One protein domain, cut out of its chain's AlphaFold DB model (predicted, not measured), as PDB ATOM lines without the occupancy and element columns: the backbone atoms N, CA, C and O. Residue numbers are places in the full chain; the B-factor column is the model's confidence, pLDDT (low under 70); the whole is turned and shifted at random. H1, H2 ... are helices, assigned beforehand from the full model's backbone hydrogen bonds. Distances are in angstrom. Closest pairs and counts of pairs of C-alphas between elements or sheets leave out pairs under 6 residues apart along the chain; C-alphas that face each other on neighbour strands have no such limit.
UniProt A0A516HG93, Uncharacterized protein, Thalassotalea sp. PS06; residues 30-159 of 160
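Overview. This is residues 30 to 159 of the 160 residues of an uncharacterized protein of Thalassotalea sp. PS06 (UniProt A0A516HG93). Long helix H1 runs through a body of shorter helices: H4 and H6 cross it, H5 packs on H4, H2 and H3 on H1; residues 30 to 35 stick out. The printed part has 130 residues with six named helices, H1 to H6: all helix. It is compact: radius of gyration of the C-alphas 14.5 A, spans 43 by 32 by 31 A.

Arrangement. H1, residues 30 to 61, touches H4, residues 98 to 113, with 48 to 59 alone, about perpendicular at 78 degrees; the closest C-alphas, Met 52 and Gly 104, are 3.7 A apart. H1 touches H3, 79 to 90, H6, 137 to 157, and, as a hairpin, H2, 70 to 75. H4 and H5, residues 118 to 134, form a hairpin. Every O i to N i+4 helix pair is within hydrogen-bond range.

Along the chain. H1, 46.2 A long, begins at C-alpha 30, (4.802, -5.781, -34.274); H6 ends at C-alpha 157, (-11.322, -18.405, -33.028).

Size, cuts and confidence. The printed part has no cut; pLDDT is under 70 at residues 65 and 159.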
ATOM      1  N   GLU A  30       3.899  -4.784 -33.680       84.81
ATOM      2  CA  GLU A  30       4.802  -5.781 -34.274       84.81
ATOM      3  C   GLU A  30       4.856  -7.073 -33.440       84.81
ATOM      4  O   GLU A  30       4.787  -8.175 -33.986       84.81
ATOM      5  N   GLU A  31       4.914  -6.944 -32.112       86.06
ATOM      6  CA  GLU A  31       4.916  -8.078 -31.185       86.06
ATOM      7  C   GLU A  31       3.611  -8.888 -31.255       86.06
ATOM      8  O   GLU A  31       3.650 -10.116 -31.345       86.06
ATOM      9  N   LEU A  32       2.456  -8.218 -31.313       84.12
ATOM     10  CA  LEU A  32       1.154  -8.868 -31.497       84.12
ATOM     11  C   LEU A  32       1.069  -9.628 -32.827       84.12
ATOM     12  O   LEU A  32       0.640 -10.782 -32.850       84.12
ATOM     13  N   VAL A  33       1.512  -9.011 -33.929       84.94
ATOM     14  CA  VAL A  33       1.525  -9.649 -35.256       84.94
ATOM     15  C   VAL A  33       2.428 -10.880 -35.260       84.94
ATOM     16  O   VAL A  33       2.051 -11.922 -35.799       84.94
ATOM     17  N   LYS A  34       3.605 -10.790 -34.632       84.44
ATOM     18  CA  LYS A  34       4.541 -11.911 -34.528       84.44
ATOM     19  C   LYS A  34       3.952 -13.068 -33.718       84.44
ATOM     20  O   LYS A  34       4.019 -14.209 -34.170       84.44
ATOM     21  N   ASN A  35       3.345 -12.775 -32.569       84.56
ATOM     22  CA  ASN A  35       2.723 -13.787 -31.716       84.56
ATOM     23  C   ASN A  35       1.566 -14.487 -32.440       84.56
ATOM     24  O   ASN A  35       1.488 -15.715 -32.437       84.56
ATOM     25  N   PHE A  36       0.712 -13.722 -33.126       83.81
ATOM     26  CA  PHE A  36      -0.352 -14.283 -33.957       83.81
ATOM     27  C   PHE A  36       0.211 -15.206 -35.044       83.81
ATOM     28  O   PHE A  36      -0.270 -16.325 -35.209       83.81
ATOM     29  N   ALA A  37       1.253 -14.770 -35.758       82.38
ATOM     30  CA  ALA A  37       1.879 -15.571 -36.804       82.38
ATOM     31  C   ALA A  37       2.444 -16.890 -36.257       82.38
ATOM     32  O   ALA A  37       2.219 -17.938 -36.856       82.38
ATOM     33  N   GLU A  38       3.135 -16.869 -35.117       87.06
ATOM     34  CA  GLU A  38       3.707 -18.074 -34.509       87.06
ATOM     35  C   GLU A  38       2.628 -19.071 -34.066       87.06
ATOM     36  O   GLU A  38       2.701 -20.258 -34.400       87.06
ATOM     37  N   ILE A  39       1.593 -18.591 -33.369       81.75
ATOM     38  CA  ILE A  39       0.462 -19.420 -32.936       81.75
ATOM     39  C   ILE A  39      -0.232 -20.034 -34.152       81.75
ATOM     40  O   ILE A  39      -0.458 -21.245 -34.198       81.75
ATOM     41  N   HIS A  40      -0.518 -19.212 -35.161       85.12
ATOM     42  CA  HIS A  40      -1.194 -19.651 -36.370       85.12
ATOM     43  C   HIS A  40      -0.374 -20.696 -37.138       85.12
ATOM     44  O   HIS A  40      -0.919 -21.721 -37.531       85.12
ATOM     45  N   GLN A  41       0.940 -20.502 -37.304       83.88
ATOM     46  CA  GLN A  41       1.802 -21.478 -37.984       83.88
ATOM     47  C   GLN A  41       1.869 -22.818 -37.237       83.88
ATOM     48  O   GLN A  41       1.774 -23.880 -37.857       83.88
ATOM     49  N   ASN A  42       1.980 -22.790 -35.907       90.50
ATOM     50  CA  ASN A  42       1.975 -24.010 -35.098       90.50
ATOM     51  C   ASN A  42       0.631 -24.747 -35.185       90.50
ATOM     52  O   ASN A  42       0.606 -25.976 -35.315       90.50
ATOM     53  N   LEU A  43      -0.482 -24.009 -35.161       93.94
ATOM     54  CA  LEU A  43      -1.816 -24.578 -35.318       93.94
ATOM     55  C   LEU A  43      -2.017 -25.157 -36.722       93.94
ATOM     56  O   LEU A  43      -2.453 -26.299 -36.831       93.94
ATOM     57  N   MET A  44      -1.626 -24.444 -37.783       95.19
ATOM     58  CA  MET A  44      -1.665 -24.949 -39.163       95.19
ATOM     59  C   MET A  44      -0.938 -26.290 -39.299       95.19
ATOM     60  O   MET A  44      -1.466 -27.217 -39.909       95.19
ATOM     61  N   ALA A  45       0.255 -26.422 -38.713       94.69
ATOM     62  CA  ALA A  45       0.995 -27.679 -38.750       94.69
ATOM     63  C   ALA A  45       0.221 -28.820 -38.068       94.69
ATOM     64  O   ALA A  45       0.192 -29.936 -38.583       94.69
ATOM     65  N   LYS A  46      -0.442 -28.545 -36.938       96.62
ATOM     66  CA  LYS A  46      -1.268 -29.532 -36.233       96.62
ATOM     67  C   LYS A  46      -2.518 -29.918 -37.031       96.62
ATOM     68  O   LYS A  46      -2.805 -31.106 -37.151       96.62
ATOM     69  N   VAL A  47      -3.208 -28.934 -37.608       97.75
ATOM     70  CA  VAL A  47      -4.369 -29.120 -38.497       97.75
ATOM     71  C   VAL A  47      -3.994 -30.012 -39.679       97.75
ATOM     72  O   VAL A  47      -4.621 -31.044 -39.882       97.75
ATOM     73  N   ALA A  48      -2.887 -29.711 -40.364       98.12
ATOM     74  CA  ALA A  48      -2.434 -30.506 -41.500       98.12
ATOM     75  C   ALA A  48      -2.202 -31.986 -41.142       98.12
ATOM     76  O   ALA A  48      -2.583 -32.881 -41.898       98.12
ATOM     77  N   VAL A  49      -1.585 -32.264 -39.988       97.75
ATOM     78  CA  VAL A  49      -1.372 -33.644 -39.518       97.75
ATOM     79  C   VAL A  49      -2.708 -34.313 -39.176       97.75
ATOM     80  O   VAL A  49      -2.888 -35.486 -39.506       97.75
ATOM     81  N   ALA A  50      -3.648 -33.585 -38.561       98.12
ATOM     82  CA  ALA A  50      -4.983 -34.095 -38.251       98.12
ATOM     83  C   ALA A  50      -5.746 -34.489 -39.517       98.12
ATOM     84  O   ALA A  50      -6.233 -35.616 -39.595       98.12
ATOM     85  N   ASP A  51      -5.780 -33.618 -40.526       98.31
ATOM     86  CA  ASP A  51      -6.467 -33.888 -41.788       98.31
ATOM     87  C   ASP A  51      -5.861 -35.094 -42.513       98.31
ATOM     88  O   ASP A  51      -6.584 -35.987 -42.962       98.31
ATOM     89  N   MET A  52      -4.526 -35.158 -42.599       98.44
ATOM     90  CA  MET A  52      -3.840 -36.294 -43.217       98.44
ATOM     91  C   MET A  52      -4.131 -37.599 -42.478       98.44
ATOM     92  O   MET A  52      -4.360 -38.628 -43.115       98.44
ATOM     93  N   TYR A  53      -4.121 -37.581 -41.141       97.81
ATOM     94  CA  TYR A  53      -4.418 -38.770 -40.351       97.81
ATOM     95  C   TYR A  53      -5.870 -39.201 -40.546       97.81
ATOM     96  O   TYR A  53      -6.120 -40.376 -40.812       97.81
ATOM     97  N   TYR A  54      -6.809 -38.258 -40.477       97.56
ATOM     98  CA  TYR A  54      -8.231 -38.522 -40.642       97.56
ATOM     99  C   TYR A  54      -8.531 -39.125 -42.020       97.56
ATOM    100  O   TYR A  54      -9.125 -40.197 -42.111       97.56
ATOM    101  N   GLY A  55      -8.034 -38.507 -43.099       96.81
ATOM    102  CA  GLY A  55      -8.196 -39.039 -44.454       96.81
ATOM    103  C   GLY A  55      -7.535 -40.407 -44.647       96.81
ATOM    104  O   GLY A  55      -8.099 -41.280 -45.306       96.81
ATOM    105  N   CYS A  56      -6.372 -40.636 -44.033       97.19
ATOM    106  CA  CYS A  56      -5.707 -41.937 -44.065       97.19
ATOM    107  C   CYS A  56      -6.515 -43.013 -43.322       97.19
ATOM    108  O   CYS A  56      -6.645 -44.137 -43.811       97.19
ATOM    109  N   HIS A  57      -7.082 -42.670 -42.163       95.44
ATOM    110  CA  HIS A  57      -7.929 -43.573 -41.393       95.44
ATOM    111  C   HIS A  57      -9.186 -43.947 -42.183       95.44
ATOM    112  O   HIS A  57      -9.456 -45.136 -42.344       95.44
ATOM    113  N   LEU A  58      -9.891 -42.958 -42.749       93.38
ATOM    114  CA  LEU A  58     -11.054 -43.199 -43.607       93.38
ATOM    115  C   LEU A  58     -10.720 -44.134 -44.775       93.38
ATOM    116  O   LEU A  58     -11.468 -45.062 -45.065       93.38
ATOM    117  N   ALA A  59      -9.567 -43.947 -45.421       93.44
ATOM    118  CA  ALA A  59      -9.157 -44.800 -46.534       93.44
ATOM    119  C   ALA A  59      -8.902 -46.264 -46.126       93.44
ATOM    120  O   ALA A  59      -9.055 -47.163 -46.953       93.44
ATOM    121  N   LYS A  60      -8.499 -46.520 -44.875       91.00
ATOM    122  CA  LYS A  60      -8.220 -47.873 -44.367       91.00
ATOM    123  C   LYS A  60      -9.424 -48.550 -43.718       91.00
ATOM    124  O   LYS A  60      -9.512 -49.775 -43.765       91.00
ATOM    125  N   HIS A  61     -10.306 -47.775 -43.095       87.94
ATOM    126  CA  HIS A  61     -11.344 -48.293 -42.202       87.94
ATOM    127  C   HIS A  61     -12.769 -47.890 -42.610       87.94
ATOM    128  O   HIS A  61     -13.727 -48.420 -42.055       87.94
ATOM    129  N   GLY A  62     -12.927 -47.021 -43.613       84.06
ATOM    130  CA  GLY A  62     -14.218 -46.434 -43.967       84.06
ATOM    131  C   GLY A  62     -14.734 -45.496 -42.874       84.06
ATOM    132  O   GLY A  62     -13.953 -44.956 -42.091       84.06
ATOM    133  N   ASP A  63     -16.055 -45.332 -42.806       72.25
ATOM    134  CA  ASP A  63     -16.739 -44.461 -41.837       72.25
ATOM    135  C   ASP A  63     -16.905 -45.140 -40.460       72.25
ATOM    136  O   ASP A  63     -18.004 -45.217 -39.901       72.25
ATOM    137  N   ASP A  64     -15.821 -45.714 -39.931       73.06
ATOM    138  CA  ASP A  64     -15.842 -46.423 -38.651       73.06
ATOM    139  C   ASP A  64     -16.168 -45.479 -37.475       73.06
ATOM    140  O   ASP A  64     -15.698 -44.344 -37.391       73.06
ATOM    141  N   LYS A  65     -16.951 -45.976 -36.511       62.56
ATOM    142  CA  LYS A  65     -17.441 -45.218 -35.346       62.56
ATOM    143  C   LYS A  65     -16.372 -44.970 -34.272       62.56
ATOM    144  O   LYS A  65     -16.679 -44.361 -33.252       62.56
ATOM    145  N   GLY A  66     -15.156 -45.482 -34.465       71.38
ATOM    146  CA  GLY A  66     -14.033 -45.341 -33.535       71.38
ATOM    147  C   GLY A  66     -13.095 -44.166 -33.824       71.38
ATOM    148  O   GLY A  66     -12.163 -43.949 -33.049       71.38
ATOM    149  N   LEU A  67     -13.297 -43.433 -34.924       86.88
ATOM    150  CA  LEU A  67     -12.459 -42.290 -35.283       86.88
ATOM    151  C   LEU A  67     -12.951 -41.011 -34.593       86.88
ATOM    152  O   LEU A  67     -14.096 -40.602 -34.776       86.88
ATOM    153  N   ASP A  68     -12.060 -40.363 -33.841       91.12
ATOM    154  CA  ASP A  68     -12.292 -39.018 -33.309       91.12
ATOM    155  C   ASP A  68     -12.557 -38.023 -34.454       91.12
ATOM    156  O   ASP A  68     -11.889 -38.069 -35.493       91.12
ATOM    157  N   ASP A  69     -13.489 -37.089 -34.257       91.88
ATOM    158  CA  ASP A  69     -13.688 -35.995 -35.208       91.88
ATOM    159  C   ASP A  69     -12.434 -35.104 -35.334       91.88
ATOM    160  O   ASP A  69     -11.569 -35.051 -34.453       91.88
ATOM    161  N   ILE A  70     -12.317 -34.405 -36.469       95.00
ATOM    162  CA  ILE A  70     -11.144 -33.575 -36.792       95.00
ATOM    163  C   ILE A  70     -10.914 -32.489 -35.735       95.00
ATOM    164  O   ILE A  70      -9.777 -32.239 -35.343       95.00
ATOM    165  N   GLU A  71     -11.982 -31.905 -35.202       94.75
ATOM    166  CA  GLU A  71     -11.906 -30.912 -34.133       94.75
ATOM    167  C   GLU A  71     -11.279 -31.489 -32.855       94.75
ATOM    168  O   GLU A  71     -10.388 -30.883 -32.264       94.75
ATOM    169  N   THR A  72     -11.666 -32.695 -32.453       94.69
ATOM    170  CA  THR A  72     -11.101 -33.419 -31.312       94.69
ATOM    171  C   THR A  72      -9.638 -33.779 -31.558       94.69
ATOM    172  O   THR A  72      -8.801 -33.608 -30.664       94.69
ATOM    173  N   LEU A  73      -9.285 -34.205 -32.773       95.94
ATOM    174  CA  LEU A  73      -7.889 -34.437 -33.153       95.94
ATOM    175  C   LEU A  73      -7.053 -33.152 -33.031       95.94
ATOM    176  O   LEU A  73      -5.941 -33.184 -32.502       95.94
ATOM    177  N   ILE A  74      -7.590 -32.010 -33.457       95.31
ATOM    178  CA  ILE A  74      -6.878 -30.726 -33.444       95.31
ATOM    179  C   ILE A  74      -6.810 -30.123 -32.041       95.31
ATOM    180  O   ILE A  74      -5.747 -29.665 -31.627       95.31
ATOM    181  N   LEU A  75      -7.906 -30.105 -31.288       93.06
ATOM    182  CA  LEU A  75      -7.990 -29.372 -30.023       93.06
ATOM    183  C   LEU A  75      -7.593 -30.223 -28.813       93.06
ATOM    184  O   LEU A  75      -7.038 -29.692 -27.855       93.06
ATOM    185  N   LYS A  76      -7.835 -31.540 -28.849       94.19
ATOM    186  CA  LYS A  76      -7.722 -32.410 -27.661       94.19
ATOM    187  C   LYS A  76      -6.617 -33.459 -27.745       94.19
ATOM    188  O   LYS A  76      -6.200 -33.967 -26.710       94.19
ATOM    189  N   THR A  77      -6.117 -33.779 -28.938       94.38
ATOM    190  CA  THR A  77      -4.973 -34.697 -29.090       94.38
ATOM    191  C   THR A  77      -3.668 -33.905 -29.058       94.38
ATOM    192  O   THR A  77      -3.560 -32.862 -29.702       94.38
ATOM    193  N   ASP A  78      -2.660 -34.354 -28.311       93.94
ATOM    194  CA  ASP A  78      -1.342 -33.715 -28.331       93.94
ATOM    195  C   ASP A  78      -0.619 -33.950 -29.674       93.94
ATOM    196  O   ASP A  78      -0.924 -34.880 -30.425       93.94
ATOM    197  N   LYS A  79       0.330 -33.066 -30.004       91.38
ATOM    198  CA  LYS A  79       0.994 -33.052 -31.318       91.38
ATOM    199  C   LYS A  79       1.762 -34.345 -31.601       91.38
ATOM    200  O   LYS A  79       1.775 -34.797 -32.746       91.38
ATOM    201  N   ASP A  80       2.392 -34.924 -30.587       94.06
ATOM    202  CA  ASP A  80       3.278 -36.073 -30.757       94.06
ATOM    203  C   ASP A  80       2.459 -37.351 -30.953       94.06
ATOM    204  O   ASP A  80       2.724 -38.119 -31.880       94.06
ATOM    205  N   THR A  81       1.381 -37.520 -30.179       96.56
ATOM    206  CA  THR A  81       0.399 -38.593 -30.390       96.56
ATOM    207  C   THR A  81      -0.220 -38.511 -31.780       96.56
ATOM    208  O   THR A  81      -0.313 -39.522 -32.480       96.56
ATOM    209  N   LEU A  82      -0.628 -37.314 -32.211       96.31
ATOM    210  CA  LEU A  82      -1.223 -37.120 -33.530       96.31
ATOM    211  C   LEU A  82      -0.220 -37.424 -34.658       96.31
ATOM    212  O   LEU A  82      -0.559 -38.107 -35.625       96.31
ATOM    213  N   GLY A  83       1.033 -36.991 -34.500       96.50
ATOM    214  CA  GLY A  83       2.123 -37.319 -35.417       96.50
ATOM    215  C   GLY A  83       2.377 -38.825 -35.508       96.50
ATOM    216  O   GLY A  83       2.484 -39.365 -36.609       96.50
ATOM    217  N   GLN A  84       2.397 -39.530 -34.375       97.00
ATOM    218  CA  GLN A  84       2.588 -40.981 -34.352       97.00
ATOM    219  C   GLN A  84       1.412 -41.726 -34.995       97.00
ATOM    220  O   GLN A  84       1.629 -42.668 -35.760       97.00
ATOM    221  N   LYS A  85       0.170 -41.289 -34.736       96.31
ATOM    222  CA  LYS A  85      -1.036 -41.803 -35.404       96.31
ATOM    223  C   LYS A  85      -0.911 -41.676 -36.929       96.31
ATOM    224  O   LYS A  85      -1.152 -42.654 -37.639       96.31
ATOM    225  N   LEU A  86      -0.470 -40.517 -37.431       97.06
ATOM    226  CA  LEU A  86      -0.241 -40.309 -38.863       97.06
ATOM    227  C   LEU A  86       0.861 -41.223 -39.413       97.06
ATOM    228  O   LEU A  86       0.627 -41.899 -40.410       97.06
ATOM    229  N   ILE A  87       2.034 -41.273 -38.773       96.75
ATOM    230  CA  ILE A  87       3.161 -42.119 -39.208       96.75
ATOM    231  C   ILE A  87       2.721 -43.582 -39.311       96.75
ATOM    232  O   ILE A  87       2.929 -44.225 -40.339       96.75
ATOM    233  N   ASN A  88       2.032 -44.087 -38.287       96.31
ATOM    234  CA  ASN A  88       1.507 -45.450 -38.280       96.31
ATOM    235  C   ASN A  88       0.495 -45.682 -39.413       96.31
ATOM    236  O   ASN A  88       0.447 -46.763 -40.003       96.31
ATOM    237  N   CYS A  89      -0.322 -44.677 -39.731       95.94
ATOM    238  CA  CYS A  89      -1.288 -44.786 -40.812       95.94
ATOM    239  C   CYS A  89      -0.619 -44.767 -42.197       95.94
ATOM    240  O   CYS A  89      -0.962 -45.590 -43.049       95.94
ATOM    241  N   LEU A  90       0.366 -43.896 -42.418       96.06
ATOM    242  CA  LEU A  90       1.094 -43.810 -43.686       96.06
ATOM    243  C   LEU A  90       1.953 -45.054 -43.961       96.06
ATOM    244  O   LEU A  90       2.094 -45.444 -45.118       96.06
ATOM    245  N   GLY A  91       2.477 -45.712 -42.922       95.25
ATOM    246  CA  GLY A  91       3.409 -46.826 -43.092       95.25
ATOM    247  C   GLY A  91       4.723 -46.334 -43.701       95.25
ATOM    248  O   GLY A  91       5.360 -45.443 -43.147       95.25
ATOM    249  N   ASP A  92       5.108 -46.881 -44.854       94.81
ATOM    250  CA  ASP A  92       6.353 -46.507 -45.547       94.81
ATOM    251  C   ASP A  92       6.241 -45.192 -46.349       94.81
ATOM    252  O   ASP A  92       7.244 -44.652 -46.828       94.81
ATOM    253  N   ASP A  93       5.025 -44.660 -46.518       95.75
ATOM    254  CA  ASP A  93       4.800 -43.411 -47.237       95.75
ATOM    255  C   ASP A  93       5.298 -42.194 -46.442       95.75
ATOM    256  O   ASP A  93       5.073 -42.040 -45.242       95.75
ATOM    257  N   LYS A  94       5.940 -41.250 -47.139       93.31
ATOM    258  CA  LYS A  94       6.397 -39.988 -46.533       93.31
ATOM    259  C   LYS A  94       5.233 -39.005 -46.379       93.31
ATOM    260  O   LYS A  94       4.381 -38.925 -47.262       93.31
ATOM    261  N   ILE A  95       5.276 -38.151 -45.353       89.31
ATOM    262  CA  ILE A  95       4.289 -37.070 -45.118       89.31
ATOM    263  C   ILE A  95       4.147 -36.129 -46.334       89.31
ATOM    264  O   ILE A  95       3.064 -35.642 -46.626       89.31
ATOM    265  N   GLY A  96       5.224 -35.900 -47.096       88.88
ATOM    266  CA  GLY A  96       5.209 -35.072 -48.317       88.88
ATOM    267  C   GLY A  96       4.918 -35.834 -49.620       88.88
ATOM    268  O   GLY A  96       5.191 -35.322 -50.713       88.88
ATOM    269  N   SER A  97       4.474 -37.089 -49.530       95.81
ATOM    270  CA  SER A  97       4.083 -37.890 -50.692       95.81
ATOM    271  C   SER A  97       2.754 -37.403 -51.271       95.81
ATOM    272  O   SER A  97       1.959 -36.754 -50.595       95.81
ATOM    273  N   GLU A  98       2.494 -37.730 -52.535       96.19
ATOM    274  CA  GLU A  98       1.197 -37.427 -53.148       96.19
ATOM    275  C   GLU A  98       0.046 -38.143 -52.431       96.19
ATOM    276  O   GLU A  98      -1.013 -37.563 -52.229       96.19
ATOM    277  N   LYS A  99       0.280 -39.367 -51.954       96.94
ATOM    278  CA  LYS A  99      -0.705 -40.127 -51.182       96.94
ATOM    279  C   LYS A  99      -1.069 -39.433 -49.866       96.94
ATOM    280  O   LYS A  99      -2.249 -39.299 -49.559       96.94
ATOM    281  N   ALA A 100      -0.074 -38.947 -49.123       97.56
ATOM    282  CA  ALA A 100      -0.312 -38.189 -47.897       97.56
ATOM    283  C   ALA A 100      -1.048 -36.866 -48.173       97.56
ATOM    284  O   ALA A 100      -1.971 -36.516 -47.442       97.56
ATOM    285  N   LEU A 101      -0.711 -36.171 -49.267       97.88
ATOM    286  CA  LEU A 101      -1.448 -34.982 -49.706       97.88
ATOM    287  C   LEU A 101      -2.909 -35.300 -50.048       97.88
ATOM    288  O   LEU A 101      -3.792 -34.558 -49.631       97.88
ATOM    289  N   ASN A 102      -3.178 -36.406 -50.749       98.31
ATOM    290  CA  ASN A 102      -4.544 -36.836 -51.049       98.31
ATOM    291  C   ASN A 102      -5.343 -37.059 -49.755       98.31
ATOM    292  O   ASN A 102      -6.459 -36.562 -49.644       98.31
ATOM    293  N   PHE A 103      -4.754 -37.729 -48.755       98.38
ATOM    294  CA  PHE A 103      -5.390 -37.899 -47.446       98.38
ATOM    295  C   PHE A 103      -5.668 -36.564 -46.754       98.38
ATOM    296  O   PHE A 103      -6.773 -36.367 -46.257       98.38
ATOM    297  N   GLY A 104      -4.707 -35.638 -46.769       98.12
ATOM    298  CA  GLY A 104      -4.889 -34.300 -46.207       98.12
ATOM    299  C   GLY A 104      -6.040 -33.535 -46.861       98.12
ATOM    300  O   GLY A 104      -6.883 -32.973 -46.167       98.12
ATOM    301  N   ILE A 105      -6.136 -33.559 -48.194       98.31
ATOM    302  CA  ILE A 105      -7.245 -32.914 -48.915       98.31
ATOM    303  C   ILE A 105      -8.576 -33.568 -48.531       98.31
ATOM    304  O   ILE A 105      -9.538 -32.859 -48.241       98.31
ATOM    305  N   THR A 106      -8.640 -34.902 -48.486       97.75
ATOM    306  CA  THR A 106      -9.850 -35.612 -48.058       97.75
ATOM    307  C   THR A 106     -10.263 -35.222 -46.640       97.75
ATOM    308  O   THR A 106     -11.420 -34.866 -46.446       97.75
ATOM    309  N   GLY A 107      -9.345 -35.241 -45.670       97.44
ATOM    310  CA  GLY A 107      -9.637 -34.850 -44.289       97.44
ATOM    311  C   GLY A 107     -10.158 -33.419 -44.195       97.44
ATOM    312  O   GLY A 107     -11.257 -33.197 -43.686       97.44
ATOM    313  N   CYS A 108      -9.439 -32.470 -44.796       97.94
ATOM    314  CA  CYS A 108      -9.820 -31.065 -44.726       97.94
ATOM    315  C   CYS A 108     -11.204 -30.800 -45.344       97.94
ATOM    316  O   CYS A 108     -12.033 -30.107 -44.753       97.94
ATOM    317  N   PHE A 109     -11.509 -31.375 -46.512       96.88
ATOM    318  CA  PHE A 109     -12.823 -31.176 -47.130       96.88
ATOM    319  C   PHE A 109     -13.955 -31.887 -46.380       96.88
ATOM    320  O   PHE A 109     -15.077 -31.371 -46.372       96.88
ATOM    321  N   THR A 110     -13.684 -33.010 -45.708       95.50
ATOM    322  CA  THR A 110     -14.667 -33.636 -44.814       95.50
ATOM    323  C   THR A 110     -15.050 -32.687 -43.682       95.50
ATOM    324  O   THR A 110     -16.238 -32.486 -43.435       95.50
ATOM    325  N   ASP A 111     -14.072 -32.032 -43.053       95.50
ATOM    326  CA  ASP A 111     -14.326 -31.035 -42.008       95.50
ATOM    327  C   ASP A 111     -15.048 -29.793 -42.554       95.50
ATOM    328  O   ASP A 111     -16.054 -29.360 -41.995       95.50
ATOM    329  N   GLN A 112     -14.610 -29.255 -43.700       94.62
ATOM    330  CA  GLN A 112     -15.248 -28.087 -44.324       94.62
ATOM    331  C   GLN A 112     -16.718 -28.323 -44.673       94.62
ATOM    332  O   GLN A 112     -17.509 -27.382 -44.701       94.62
ATOM    333  N   THR A 113     -17.095 -29.567 -44.958       94.75
ATOM    334  CA  THR A 113     -18.451 -29.934 -45.375       94.75
ATOM    335  C   THR A 113     -19.269 -30.579 -44.257       94.75
ATOM    336  O   THR A 113     -20.433 -30.899 -44.484       94.75
ATOM    337  N   LYS A 114     -18.725 -30.715 -43.035       92.12
ATOM    338  CA  LYS A 114     -19.372 -31.428 -41.913       92.12
ATOM    339  C   LYS A 114     -20.714 -30.852 -41.462       92.12
ATOM    340  O   LYS A 114     -21.506 -31.542 -40.834       92.12
ATOM    341  N   HIS A 115     -20.959 -29.580 -41.760       92.19
ATOM    342  CA  HIS A 115     -22.195 -28.872 -41.424       92.19
ATOM    343  C   HIS A 115     -23.292 -29.030 -42.491       92.19
ATOM    344  O   HIS A 115     -24.393 -28.514 -42.319       92.19
ATOM    345  N   MET A 116     -22.982 -29.673 -43.620       95.19
ATOM    346  CA  MET A 116     -23.916 -29.883 -44.724       95.19
ATOM    347  C   MET A 116     -24.737 -31.159 -44.509       95.19
ATOM    348  O   MET A 116     -24.302 -32.088 -43.832       95.19
ATOM    349  N   ASP A 117     -25.902 -31.246 -45.154       96.69
ATOM    350  CA  ASP A 117     -26.675 -32.490 -45.198       96.69
ATOM    351  C   ASP A 117     -25.871 -33.625 -45.845       96.69
ATOM    352  O   ASP A 117     -25.196 -33.418 -46.854       96.69
ATOM    353  N   VAL A 118     -26.035 -34.855 -45.346       92.88
ATOM    354  CA  VAL A 118     -25.260 -36.042 -45.767       92.88
ATOM    355  C   VAL A 118     -25.246 -36.243 -47.288       92.88
ATOM    356  O   VAL A 118     -24.207 -36.549 -47.875       92.88
ATOM    357  N   LYS A 119     -26.384 -36.033 -47.963       95.81
ATOM    358  CA  LYS A 119     -26.472 -36.151 -49.428       95.81
ATOM    359  C   LYS A 119     -25.618 -35.094 -50.135       95.81
ATOM    360  O   LYS A 119     -24.907 -35.417 -51.081       95.81
ATOM    361  N   VAL A 120     -25.672 -33.851 -49.662       96.25
ATOM    362  CA  VAL A 120     -24.901 -32.732 -50.221       96.25
ATOM    363  C   VAL A 120     -23.415 -32.922 -49.934       96.25
ATOM    364  O   VAL A 120     -22.592 -32.758 -50.833       96.25
ATOM    365  N   GLN A 121     -23.077 -33.330 -48.712       94.94
ATOM    366  CA  GLN A 121     -21.713 -33.651 -48.314       94.94
ATOM    367  C   GLN A 121     -21.121 -34.737 -49.220       94.94
ATOM    368  O   GLN A 121     -20.048 -34.543 -49.788       94.94
ATOM    369  N   SER A 122     -21.844 -35.839 -49.438       94.56
ATOM    370  CA  SER A 122     -21.402 -36.925 -50.318       94.56
ATOM    371  C   SER A 122     -21.173 -36.453 -51.760       94.56
ATOM    372  O   SER A 122     -20.134 -36.756 -52.351       94.56
ATOM    373  N   GLU A 123     -22.081 -35.649 -52.321       97.19
ATOM    374  CA  GLU A 123     -21.919 -35.085 -53.665       97.19
ATOM    375  C   GLU A 123     -20.683 -34.172 -53.767       97.19
ATOM    376  O   GLU A 123     -19.955 -34.225 -54.764       97.19
ATOM    377  N   LYS A 124     -20.403 -33.366 -52.734       96.81
ATOM    378  CA  LYS A 124     -19.200 -32.522 -52.656       96.81
ATOM    379  C   LYS A 124     -17.930 -33.355 -52.538       96.81
ATOM    380  O   LYS A 124     -16.992 -33.127 -53.300       96.81
ATOM    381  N   MET A 125     -17.910 -34.361 -51.668       96.44
ATOM    382  CA  MET A 125     -16.755 -35.246 -51.514       96.44
ATOM    383  C   MET A 125     -16.473 -36.059 -52.783       96.44
ATOM    384  O   MET A 125     -15.312 -36.270 -53.129       96.44
ATOM    385  N   ALA A 126     -17.499 -36.417 -53.563       97.12
ATOM    386  CA  ALA A 126     -17.307 -37.025 -54.879       97.12
ATOM    387  C   ALA A 126     -16.632 -36.073 -55.887       97.12
ATOM    388  O   ALA A 126     -15.857 -36.515 -56.735       97.12
ATOM    389  N   GLN A 127     -16.901 -34.765 -55.815       97.69
ATOM    390  CA  GLN A 127     -16.200 -33.763 -56.632       97.69
ATOM    391  C   GLN A 127     -14.751 -33.585 -56.175       97.69
ATOM    392  O   GLN A 127     -13.859 -33.503 -57.018       97.69
ATOM    393  N   VAL A 128     -14.512 -33.583 -54.861       97.06
ATOM    394  CA  VAL A 128     -13.162 -33.528 -54.281       97.06
ATOM    395  C   VAL A 128     -12.333 -34.723 -54.744       97.06
ATOM    396  O   VAL A 128     -11.225 -34.527 -55.230       97.06
ATOM    397  N   ALA A 129     -12.881 -35.940 -54.692       96.88
ATOM    398  CA  ALA A 129     -12.200 -37.141 -55.176       96.88
ATOM    399  C   ALA A 129     -11.791 -37.014 -56.655       96.88
ATOM    400  O   ALA A 129     -10.630 -37.213 -56.999       96.88
ATOM    401  N   LYS A 130     -12.710 -36.564 -57.521       97.94
ATOM    402  CA  LYS A 130     -12.404 -36.312 -58.941       97.94
ATOM    403  C   LYS A 130     -11.310 -35.261 -59.135       97.94
ATOM    404  O   LYS A 130     -10.489 -35.400 -60.036       97.94
ATOM    405  N   ALA A 131     -11.302 -34.201 -58.326       96.94
ATOM    406  CA  ALA A 131     -10.269 -33.172 -58.391       96.94
ATOM    407  C   ALA A 131      -8.905 -33.714 -57.935       96.94
ATOM    408  O   ALA A 131      -7.899 -33.445 -58.582       96.94
ATOM    409  N   ILE A 132      -8.870 -34.523 -56.872       97.00
ATOM    410  CA  ILE A 132      -7.653 -35.211 -56.428       97.00
ATOM    411  C   ILE A 132      -7.095 -36.091 -57.554       97.00
ATOM    412  O   ILE A 132      -5.893 -36.075 -57.789       97.00
ATOM    413  N   ASP A 133      -7.929 -36.816 -58.293       97.06
ATOM    414  CA  ASP A 133      -7.440 -37.673 -59.381       97.06
ATOM    415  C   ASP A 133      -6.922 -36.878 -60.594       97.06
ATOM    416  O   ASP A 133      -6.052 -37.352 -61.322       97.06
ATOM    417  N   ALA A 134      -7.446 -35.670 -60.819       97.00
ATOM    418  CA  ALA A 134      -7.119 -34.850 -61.984       97.00
ATOM    419  C   ALA A 134      -5.938 -33.885 -61.774       97.00
ATOM    420  O   ALA A 134      -5.296 -33.481 -62.743       97.00
ATOM    421  N   LEU A 135      -5.683 -33.460 -60.534       96.25
ATOM    422  CA  LEU A 135      -4.683 -32.440 -60.221       96.25
ATOM    423  C   LEU A 135      -3.270 -33.022 -60.091       96.25
ATOM    424  O   LEU A 135      -3.072 -34.125 -59.583       96.25
ATOM    425  N   GLY A 136      -2.270 -32.232 -60.482       97.31
ATOM    426  CA  GLY A 136      -0.872 -32.530 -60.201       97.31
ATOM    427  C   GLY A 136      -0.527 -32.345 -58.721       97.31
ATOM    428  O   GLY A 136      -1.258 -31.725 -57.941       97.31
ATOM    429  N   LYS A 137       0.627 -32.881 -58.313       96.12
ATOM    430  CA  LYS A 137       1.111 -32.788 -56.927       96.12
ATOM    431  C   LYS A 137       1.221 -31.339 -56.431       96.12
ATOM    432  O   LYS A 137       0.914 -31.069 -55.272       96.12
ATOM    433  N   GLU A 138       1.666 -30.420 -57.285       97.00
ATOM    434  CA  GLU A 138       1.834 -29.012 -56.912       97.00
ATOM    435  C   GLU A 138       0.481 -28.340 -56.641       97.00
ATOM    436  O   GLU A 138       0.316 -27.662 -55.625       97.00
ATOM    437  N   GLU A 139      -0.514 -28.568 -57.499       97.75
ATOM    438  CA  GLU A 139      -1.869 -28.051 -57.306       97.75
ATOM    439  C   GLU A 139      -2.527 -28.641 -56.058       97.75
ATOM    440  O   GLU A 139      -3.159 -27.910 -55.294       97.75
ATOM    441  N   LYS A 140      -2.324 -29.938 -55.799       97.50
ATOM    442  CA  LYS A 140      -2.763 -30.590 -54.557       97.50
ATOM    443  C   LYS A 140      -2.153 -29.929 -53.332       97.50
ATOM    444  O   LYS A 140      -2.865 -29.617 -52.383       97.50
ATOM    445  N   GLN A 141      -0.848 -29.667 -53.355       97.50
ATOM    446  CA  GLN A 141      -0.163 -29.013 -52.247       97.50
ATOM    447  C   GLN A 141      -0.683 -27.589 -52.013       97.50
ATOM    448  O   GLN A 141      -0.907 -27.210 -50.861       97.50
ATOM    449  N   LYS A 142      -0.933 -26.818 -53.081       97.31
ATOM    450  CA  LYS A 142      -1.552 -25.483 -52.989       97.31
ATOM    451  C   LYS A 142      -2.956 -25.558 -52.390       97.31
ATOM    452  O   LYS A 142      -3.243 -24.843 -51.433       97.31
ATOM    453  N   SER A 143      -3.794 -26.452 -52.914       96.12
ATOM    454  CA  SER A 143      -5.161 -26.662 -52.431       96.12
ATOM    455  C   SER A 143      -5.176 -27.049 -50.954       96.12
ATOM    456  O   SER A 143      -5.862 -26.408 -50.162       96.12
ATOM    457  N   PHE A 144      -4.355 -28.025 -50.562       97.75
ATOM    458  CA  PHE A 144      -4.254 -28.468 -49.179       97.75
ATOM    459  C   PHE A 144      -3.763 -27.357 -48.247       97.75
ATOM    460  O   PHE A 144      -4.366 -27.120 -47.206       97.75
ATOM    461  N   THR A 145      -2.731 -26.608 -48.649       97.12
ATOM    462  CA  THR A 145      -2.211 -25.480 -47.858       97.12
ATOM    463  C   THR A 145      -3.289 -24.424 -47.617       97.12
ATOM    464  O   THR A 145      -3.450 -23.949 -46.495       97.12
ATOM    465  N   GLN A 146      -4.057 -24.070 -48.652       97.12
ATOM    466  CA  GLN A 146      -5.160 -23.118 -48.523       97.12
ATOM    467  C   GLN A 146      -6.264 -23.647 -47.597       97.12
ATOM    468  O   GLN A 146      -6.806 -22.897 -46.787       97.12
ATOM    469  N   CYS A 147      -6.576 -24.936 -47.707       97.19
ATOM    470  CA  CYS A 147      -7.572 -25.621 -46.891       97.19
ATOM    471  C   CYS A 147      -7.206 -25.560 -45.394       97.19
ATOM    472  O   CYS A 147      -7.978 -25.029 -44.593       97.19
ATOM    473  N   VAL A 148      -5.978 -25.975 -45.062       97.25
ATOM    474  CA  VAL A 148      -5.406 -25.949 -43.705       97.25
ATOM    475  C   VAL A 148      -5.341 -24.532 -43.144       97.25
ATOM    476  O   VAL A 148      -5.667 -24.316 -41.982       97.25
ATOM    477  N   ASN A 149      -4.936 -23.550 -43.955       95.62
ATOM    478  CA  ASN A 149      -4.891 -22.148 -43.537       95.62
ATOM    479  C   ASN A 149      -6.276 -21.655 -43.091       95.62
ATOM    480  O   ASN A 149      -6.411 -21.042 -42.036       95.62
ATOM    481  N   ASN A 150      -7.316 -21.965 -43.866       94.62
ATOM    482  CA  ASN A 150      -8.682 -21.569 -43.527       94.62
ATOM    483  C   ASN A 150      -9.195 -22.283 -42.269       94.62
ATOM    484  O   ASN A 150      -9.797 -21.640 -41.412       94.62
ATOM    485  N   GLN A 151      -8.940 -23.586 -42.128       95.50
ATOM    486  CA  GLN A 151      -9.304 -24.329 -40.919       95.50
ATOM    487  C   GLN A 151      -8.572 -23.812 -39.678       95.50
ATOM    488  O   GLN A 151      -9.196 -23.646 -38.636       95.50
ATOM    489  N   ALA A 152      -7.271 -23.525 -39.775       95.19
ATOM    490  CA  ALA A 152      -6.495 -23.006 -38.655       95.19
ATOM    491  C   ALA A 152      -7.078 -21.689 -38.128       95.19
ATOM    492  O   ALA A 152      -7.191 -21.526 -36.918       95.19
ATOM    493  N   LEU A 153      -7.532 -20.792 -39.011       91.88
ATOM    494  CA  LEU A 153      -8.234 -19.571 -38.604       91.88
ATOM    495  C   LEU A 153      -9.531 -19.870 -37.834       91.88
ATOM    496  O   LEU A 153      -9.780 -19.247 -36.805       91.88
ATOM    497  N   ILE A 154     -10.325 -20.840 -38.295       91.81
ATOM    498  CA  ILE A 154     -11.576 -21.252 -37.630       91.81
ATOM    499  C   ILE A 154     -11.288 -21.818 -36.230       91.81
ATOM    500  O   ILE A 154     -11.914 -21.420 -35.245       91.81
ATOM    501  N   TYR A 155     -10.311 -22.718 -36.115       91.50
ATOM    502  CA  TYR A 155      -9.945 -23.334 -34.835       91.50
ATOM    503  C   TYR A 155      -9.213 -22.385 -33.887       91.50
ATOM    504  O   TYR A 155      -9.229 -22.604 -32.678       91.50
ATOM    505  N   LEU A 156      -8.583 -21.330 -34.400       87.75
ATOM    506  CA  LEU A 156      -7.998 -20.287 -33.563       87.75
ATOM    507  C   LEU A 156      -9.091 -19.471 -32.863       87.75
ATOM    508  O   LEU A 156      -8.993 -19.236 -31.666       87.75
ATOM    509  N   GLN A 157     -10.160 -19.116 -33.583       82.06
ATOM    510  CA  GLN A 157     -11.322 -18.405 -33.028       82.06
ATOM    511  C   GLN A 157     -12.139 -19.256 -32.045       82.06
ATOM    512  O   GLN A 157     -12.838 -18.722 -31.197       82.06
ATOM    513  N   SER A 158     -12.062 -20.583 -32.160       77.50
ATOM    514  CA  SER A 158     -12.812 -21.519 -31.308       77.50
ATOM    515  C   SER A 158     -12.137 -21.805 -29.954       77.50
ATOM    516  O   SER A 158     -12.641 -22.617 -29.184       77.50
ATOM    517  N   GLN A 159     -10.974 -21.202 -29.686       65.56
ATOM    518  CA  GLN A 159     -10.211 -21.362 -28.438       65.56
ATOM    519  C   GLN A 159     -10.395 -20.197 -27.447       65.56
ATOM    520  O   GLN A 159      -9.799 -20.234 -26.369       65.56
TER     521      GLN A 159